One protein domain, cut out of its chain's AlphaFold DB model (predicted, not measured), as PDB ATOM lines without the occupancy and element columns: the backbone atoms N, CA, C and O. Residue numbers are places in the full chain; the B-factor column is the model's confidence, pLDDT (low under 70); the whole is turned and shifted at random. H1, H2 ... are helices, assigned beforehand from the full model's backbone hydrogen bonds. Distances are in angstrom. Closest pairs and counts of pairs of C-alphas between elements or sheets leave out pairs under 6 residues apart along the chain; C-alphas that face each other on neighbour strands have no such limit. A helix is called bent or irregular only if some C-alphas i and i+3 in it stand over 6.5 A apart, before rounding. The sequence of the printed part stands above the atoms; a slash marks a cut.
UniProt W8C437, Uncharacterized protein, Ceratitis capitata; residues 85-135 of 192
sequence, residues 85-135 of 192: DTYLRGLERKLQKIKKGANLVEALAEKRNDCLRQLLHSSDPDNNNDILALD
ATOM      1  N   ASP A  85     -22.275 -11.991  52.411       90.25
ATOM      2  CA  ASP A  85     -23.285 -10.965  52.686       90.25
ATOM      3  C   ASP A  85     -23.031  -9.682  51.891       90.25
ATOM      4  O   ASP A  85     -23.955  -9.011  51.422       90.25
ATOM      5  N   THR A  86     -21.758  -9.335  51.709       92.31
ATOM      6  CA  THR A  86     -21.342  -8.153  50.949       92.31
ATOM      7  C   THR A  86     -21.618  -8.356  49.464       92.31
ATOM      8  O   THR A  86     -22.146  -7.461  48.792       92.31
ATOM      9  N   TYR A  87     -21.305  -9.551  48.966       94.75
ATOM     10  CA  TYR A  87     -21.559  -9.974  47.599       94.75
ATOM     11  C   TYR A  87     -23.064 -10.030  47.297       94.75
ATOM     12  O   TYR A  87     -23.510  -9.398  46.336       94.75
ATOM     13  N   LEU A  88     -23.862 -10.671  48.160       95.25
ATOM     14  CA  LEU A  88     -25.322 -10.749  48.044       95.25
ATOM     15  C   LEU A  88     -25.964  -9.360  48.051       95.25
ATOM     16  O   LEU A  88     -26.742  -9.039  47.157       95.25
ATOM     17  N   ARG A  89     -25.556  -8.470  48.962       94.44
ATOM     18  CA  ARG A  89     -26.021  -7.071  48.975       94.44
ATOM     19  C   ARG A  89     -25.652  -6.326  47.687       94.44
ATOM     20  O   ARG A  89     -26.398  -5.468  47.207       94.44
ATOM     21  N   GLY A  90     -24.486  -6.628  47.115       95.12
ATOM     22  CA  GLY A  90     -24.065  -6.127  45.810       95.12
ATOM     23  C   GLY A  90     -24.981  -6.606  44.683       95.12
ATOM     24  O   GLY A  90     -25.400  -5.796  43.849       95.12
ATOM     25  N   LEU A  91     -25.322  -7.896  44.684       93.56
ATOM     26  CA  LEU A  91     -26.250  -8.504  43.733       93.56
ATOM     27  C   LEU A  91     -27.660  -7.935  43.870       93.56
ATOM     28  O   LEU A  91     -28.224  -7.509  42.869       93.56
ATOM     29  N   GLU A  92     -28.198  -7.827  45.081       93.00
ATOM     30  CA  GLU A  92     -29.508  -7.226  45.341       93.00
ATOM     31  C   GLU A  92     -29.571  -5.782  44.854       93.00
ATOM     32  O   GLU A  92     -30.534  -5.384  44.204       93.00
ATOM     33  N   ARG A  93     -28.519  -4.989  45.089       92.50
ATOM     34  CA  ARG A  93     -28.446  -3.611  44.586       92.50
ATOM     35  C   ARG A  93     -28.441  -3.567  43.059       92.50
ATOM     36  O   ARG A  93     -29.105  -2.710  42.475       92.50
ATOM     37  N   LYS A  94     -27.693  -4.458  42.401       91.31
ATOM     38  CA  LYS A  94     -27.668  -4.568  40.932       91.31
ATOM     39  C   LYS A  94     -29.031  -5.018  40.396       91.31
ATOM     40  O   LYS A  94     -29.559  -4.376  39.494       91.31
ATOM     41  N   LEU A  95     -29.641  -6.030  41.009       89.12
ATOM     42  CA  LEU A  95     -30.982  -6.510  40.683       89.12
ATOM     43  C   LEU A  95     -32.035  -5.424  40.865       89.12
ATOM     44  O   LEU A  95     -32.865  -5.242  39.987       89.12
ATOM     45  N   GLN A  96     -31.989  -4.657  41.956       86.25
ATOM     46  CA  GLN A  96     -32.891  -3.528  42.162       86.25
ATOM     47  C   GLN A  96     -32.707  -2.449  41.098       86.25
ATOM     48  O   GLN A  96     -33.698  -1.873  40.668       86.25
ATOM     49  N   LYS A  97     -31.478  -2.166  40.652       83.88
ATOM     50  CA  LYS A  97     -31.239  -1.221  39.548       83.88
ATOM     51  C   LYS A  97     -31.846  -1.724  38.239       83.88
ATOM     52  O   LYS A  97     -32.497  -0.947  37.553       83.88
ATOM     53  N   ILE A  98     -31.692  -3.013  37.942       82.00
ATOM     54  CA  ILE A  98     -32.270  -3.645  36.749       82.00
ATOM     55  C   ILE A  98     -33.804  -3.673  36.839       82.00
ATOM     56  O   ILE A  98     -34.470  -3.288  35.891       82.00
ATOM     57  N   LYS A  99     -34.379  -4.036  37.995       80.44
ATOM     58  CA  LYS A  99     -35.835  -4.022  38.231       80.44
ATOM     59  C   LYS A  99     -36.435  -2.616  38.193       80.44
ATOM     60  O   LYS A  99     -37.538  -2.448  37.693       80.44
ATOM     61  N   LYS A 100     -35.743  -1.615  38.746       76.50
ATOM     62  CA  LYS A 100     -36.166  -0.203  38.687       76.50
ATOM     63  C   LYS A 100     -36.058   0.343  37.267       76.50
ATOM     64  O   LYS A 100     -36.911   1.117  36.852       76.50
ATOM     65  N   GLY A 101     -35.065  -0.109  36.507       69.38
ATOM     66  CA  GLY A 101     -35.033   0.010  35.056       69.38
ATOM     67  C   GLY A 101     -35.965  -1.002  34.393       69.38
ATOM     68  O   GLY A 101     -35.510  -1.732  33.522       69.38
ATOM     69  N   ALA A 102     -37.243  -1.062  34.791       63.88
ATOM     70  CA  ALA A 102     -38.245  -1.971  34.211       63.88
ATOM     71  C   ALA A 102     -38.303  -1.865  32.673       63.88
ATOM     72  O   ALA A 102     -38.563  -2.844  31.982       63.88
ATOM     73  N   ASN A 103     -37.927  -0.698  32.153       75.69
ATOM     74  CA  ASN A 103     -37.890  -0.392  30.733       75.69
ATOM     75  C   ASN A 103     -36.572  -0.803  30.057       75.69
ATOM     76  O   ASN A 103     -36.452  -0.630  28.859       75.69
ATOM     77  N   LEU A 104     -35.553  -1.300  30.771       83.38
ATOM     78  CA  LEU A 104     -34.285  -1.713  30.156       83.38
ATOM     79  C   LEU A 104     -34.470  -2.997  29.353       83.38
ATOM     80  O   LEU A 104     -33.975  -3.092  28.239       83.38
ATOM     81  N   VAL A 105     -35.183  -3.979  29.907       84.44
ATOM     82  CA  VAL A 105     -35.477  -5.231  29.193       84.44
ATOM     83  C   VAL A 105     -36.361  -4.944  27.980       84.44
ATOM     84  O   VAL A 105     -36.099  -5.464  26.900       84.44
ATOM     85  N   GLU A 106     -37.349  -4.064  28.144       86.75
ATOM     86  CA  GLU A 106     -38.216  -3.608  27.058       86.75
ATOM     87  C   GLU A 106     -37.442  -2.808  26.002       86.75
ATOM     88  O   GLU A 106     -37.524  -3.140  24.828       86.75
ATOM     89  N   ALA A 107     -36.592  -1.856  26.397       86.06
ATOM     90  CA  ALA A 107     -35.746  -1.086  25.486       86.06
ATOM     91  C   ALA A 107     -34.707  -1.962  24.771       86.06
ATOM     92  O   ALA A 107     -34.401  -1.730  23.606       86.06
ATOM     93  N   LEU A 108     -34.159  -2.989  25.429       88.44
ATOM     94  CA  LEU A 108     -33.273  -3.963  24.784       88.44
ATOM     95  C   LEU A 108     -34.038  -4.829  23.781       88.44
ATOM     96  O   LEU A 108     -33.522  -5.110  22.698       88.44
ATOM     97  N   ALA A 109     -35.265  -5.235  24.112       88.88
ATOM     98  CA  ALA A 109     -36.133  -5.954  23.188       88.88
ATOM     99  C   ALA A 109     -36.532  -5.068  21.997       88.88
ATOM    100  O   ALA A 109     -36.468  -5.523  20.858       88.88
ATOM    101  N   GLU A 110     -36.872  -3.803  22.229       92.25
ATOM    102  CA  GLU A 110     -37.164  -2.808  21.197       92.25
ATOM    103  C   GLU A 110     -35.950  -2.602  20.288       92.25
ATOM    104  O   GLU A 110     -36.054  -2.820  19.087       92.25
ATOM    105  N   LYS A 111     -34.757  -2.360  20.849       93.19
ATOM    106  CA  LYS A 111     -33.509  -2.223  20.079       93.19
ATOM    107  C   LYS A 111     -33.159  -3.463  19.266       93.19
ATOM    108  O   LYS A 111     -32.693  -3.340  18.135       93.19
ATOM    109  N   ARG A 112     -33.390  -4.664  19.809       93.00
ATOM    110  CA  ARG A 112     -33.234  -5.914  19.053       93.00
ATOM    111  C   ARG A 112     -34.180  -5.945  17.853       93.00
ATOM    112  O   ARG A 112     -33.757  -6.311  16.758       93.00
ATOM    113  N   ASN A 113     -35.447  -5.596  18.060       93.12
ATOM    114  CA  ASN A 113     -36.444  -5.566  16.995       93.12
ATOM    115  C   ASN A 113     -36.135  -4.477  15.960       93.12
ATOM    116  O   ASN A 113     -36.270  -4.743  14.773       93.12
ATOM    117  N   ASP A 114     -35.671  -3.302  16.380       90.12
ATOM    118  CA  ASP A 114     -35.250  -2.215  15.495       90.12
ATOM    119  C   ASP A 114     -34.062  -2.619  14.631       90.12
ATOM    120  O   ASP A 114     -34.096  -2.418  13.425       90.12
ATOM    121  N   CYS A 115     -33.048  -3.256  15.218       88.19
ATOM    122  CA  CYS A 115     -31.905  -3.784  14.479       88.19
ATOM    123  C   CYS A 115     -32.342  -4.828  13.442       88.19
ATOM    124  O   CYS A 115     -31.945  -4.768  12.282       88.19
ATOM    125  N   LEU A 116     -33.225  -5.754  13.828       89.62
ATOM    126  CA  LEU A 116     -33.759  -6.759  12.911       89.62
ATOM    127  C   LEU A 116     -34.598  -6.120  11.797       89.62
ATOM    128  O   LEU A 116     -34.462  -6.494  10.636       89.62
ATOM    129  N   ARG A 117     -35.433  -5.128  12.123       89.75
ATOM    130  CA  ARG A 117     -36.165  -4.334  11.127       89.75
ATOM    131  C   ARG A 117     -35.199  -3.604  10.212       89.75
ATOM    132  O   ARG A 117     -35.449  -3.563   9.018       89.75
ATOM    133  N   GLN A 118     -34.122  -3.042  10.740       84.56
ATOM    134  CA  GLN A 118     -33.132  -2.342   9.942       84.56
ATOM    135  C   GLN A 118     -32.427  -3.303   8.991       84.56
ATOM    136  O   GLN A 118     -32.367  -2.990   7.817       84.56
ATOM    137  N   LEU A 119     -32.026  -4.492   9.443       81.44
ATOM    138  CA  LEU A 119     -31.404  -5.518   8.601       81.44
ATOM    139  C   LEU A 119     -32.343  -6.049   7.503       81.44
ATOM    140  O   LEU A 119     -31.909  -6.331   6.392       81.44
ATOM    141  N   LEU A 120     -33.634  -6.206   7.809       84.50
ATOM    142  CA  LEU A 120     -34.623  -6.688   6.838       84.50
ATOM    143  C   LEU A 120     -35.071  -5.607   5.846       84.50
ATOM    144  O   LEU A 120     -35.391  -5.931   4.706       84.50
ATOM    145  N   HIS A 121     -35.131  -4.342   6.274       79.56
ATOM    146  CA  HIS A 121     -35.547  -3.217   5.430       79.56
ATOM    147  C   HIS A 121     -34.370  -2.469   4.794       79.56
ATOM    148  O   HIS A 121     -34.595  -1.664   3.894       79.56
ATOM    149  N   SER A 122     -33.126  -2.736   5.202       64.50
ATOM    150  CA  SER A 122     -31.925  -2.338   4.470       64.50
ATOM    151  C   SER A 122     -31.802  -3.221   3.230       64.50
ATOM    152  O   SER A 122     -30.964  -4.116   3.156       64.50
ATOM    153  N   SER A 123     -32.683  -2.998   2.255       59.19
ATOM    154  CA  SER A 123     -32.555  -3.578   0.919       59.19
ATOM    155  C   SER A 123     -31.416  -2.945   0.121       59.19
ATOM    156  O   SER A 123     -31.139  -3.401  -0.984       59.19
ATOM    157  N   ASP A 124     -30.775  -1.901   0.656       60.03
ATOM    158  CA  ASP A 124     -29.623  -1.265   0.035       60.03
ATOM    159  C   ASP A 124     -28.337  -2.012   0.426       60.03
ATOM    160  O   ASP A 124     -27.923  -1.962   1.591       60.03
ATOM    161  N   PRO A 125     -27.675  -2.695  -0.527       58.66
ATOM    162  CA  PRO A 125     -26.415  -3.395  -0.277       58.66
ATOM    163  C   PRO A 125     -25.281  -2.443   0.134       58.66
ATOM    164  O   PRO A 125     -24.295  -2.891   0.712       58.66
ATOM    165  N   ASP A 126     -25.439  -1.139  -0.101       57.97
ATOM    166  CA  ASP A 126     -24.408  -0.133   0.149       57.97
ATOM    167  C   ASP A 126     -24.327   0.315   1.619       57.97
ATOM    168  O   ASP A 126     -23.246   0.661   2.086       57.97
ATOM    169  N   ASN A 127     -25.422   0.234   2.388       55.16
ATOM    170  CA  ASN A 127     -25.485   0.727   3.778       55.16
ATOM    171  C   ASN A 127     -24.903  -0.269   4.808       55.16
ATOM    172  O   ASN A 127     -24.601   0.086   5.946       55.16
ATOM    173  N   ASN A 128     -24.717  -1.534   4.414       56.00
ATOM    174  CA  ASN A 128     -24.052  -2.540   5.250       56.00
ATOM    175  C   ASN A 128     -22.528  -2.341   5.305       56.00
ATOM    176  O   ASN A 128     -21.889  -2.806   6.247       56.00
ATOM    177  N   ASN A 129     -21.947  -1.638   4.326       55.66
ATOM    178  CA  ASN A 129     -20.502  -1.426   4.244       55.66
ATOM    179  C   ASN A 129     -19.986  -0.459   5.316       55.66
ATOM    180  O   ASN A 129     -18.865  -0.634   5.774       55.66
ATOM    181  N   ASP A 130     -20.804   0.490   5.780       57.69
ATOM    182  CA  ASP A 130     -20.414   1.418   6.852       57.69
ATOM    183  C   ASP A 130     -20.335   0.722   8.222       57.69
ATOM    184  O   ASP A 130     -19.507   1.072   9.062       57.69
ATOM    185  N   ILE A 131     -21.158  -0.313   8.444       57.34
ATOM    186  CA  ILE A 131     -21.107  -1.167   9.644       57.34
ATOM    187  C   ILE A 131     -19.961  -2.191   9.537       57.34
ATOM    188  O   ILE A 131     -19.362  -2.555  10.549       57.34
ATOM    189  N   LEU A 132     -19.637  -2.638   8.318       55.69
ATOM    190  CA  LEU A 132     -18.539  -3.564   8.012       55.69
ATOM    191  C   LEU A 132     -17.221  -2.880   7.621       55.69
ATOM    192  O   LEU A 132     -16.315  -3.569   7.153       55.69
ATOM    193  N   ALA A 133     -17.072  -1.569   7.829       60.97
ATOM    194  CA  ALA A 133     -15.859  -0.812   7.510       60.97
ATOM    195  C   ALA A 133     -14.693  -1.149   8.470       60.97
ATOM    196  O   ALA A 133     -14.133  -0.286   9.140       60.97
ATOM    197  N   LEU A 134     -14.316  -2.430   8.540       57.78
ATOM    198  CA  LEU A 134     -13.147  -2.954   9.246       57.78
ATOM    199  C   LEU A 134     -11.831  -2.574   8.548       57.78
ATOM    200  O   LEU A 134     -10.772  -2.682   9.160       57.78
ATOM    201  N   ASP A 135     -11.896  -2.105   7.301       63.56
ATOM    202  CA  ASP A 135     -10.732  -1.667   6.522       63.56
ATOM    203  C   ASP A 135     -10.326  -0.215   6.812       63.56
ATOM    204  O   ASP A 135      -9.344   0.283   6.253       63.56
TER     205      ASP A 135
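AT A GLANCE: This is residues 85 to 135 of the 192 residues of an uncharacterized protein of Ceratitis capitata (UniProt W8C437). The shape is a wide, open trough with no packed core: the long helix H2 makes its base, H1 slants away from one end of H2 at a wide corner, and beyond the other end a loop turns to the same side, with the short helix H3 and a tail. No helix touches another: H1 and H2 come near each other at the corner where the tight link joins them, and H3 is apart from both. The printed part has 51 residues with three named helices, in the order H1, H2, H3, and no named strand; the class is all helix. It is extended, with a radius of gyration of the C-alphas of 18.2 A and spans of 53 by 26 by 9 A.

HOW THE PARTS SIT: H1, residues 85 to 100, and H2, residues 102 to 121, are joined by a tight link of one residue, Gly 101. They are close but not clearly touching, with the C-alphas of Ile 98 and Leu 104 closest at 7.2 A. They run the same way at a steep tilt of 58 degrees. A short link of six residues leads to H3, residues 128 to 131, which is apart from both H1 and H2. In H1 every O i to N i+4 pair is within hydrogen-bond range, in H2 15 of 16 are, and H3 is too short for such a pair.

IN THESE COORDINATES: H1 begins at C-alpha 85, (-23.285, -10.965, 52.686), and is 21.9 A long. H2 is 28.9 A long and ends at C-alpha 121, (-35.547, -3.217, 5.430); it is irregular, but only just, with C-alphas 102 and 105 6.6 A apart. H3 ends at C-alpha 131, (-21.107, -1.167, 9.644).

THE WHOLE: The two C-alphas farthest apart, those of Asp 85 and Asp 124, are 53.9 A apart. Residues 85 to 118, 120 to 126 and 129 to 135 stand free. The printed part has no cut and no long link. The mean pLDDT of the printed part is 79.2, and it is under 70 at residues 101 to 102 and 122 to 135.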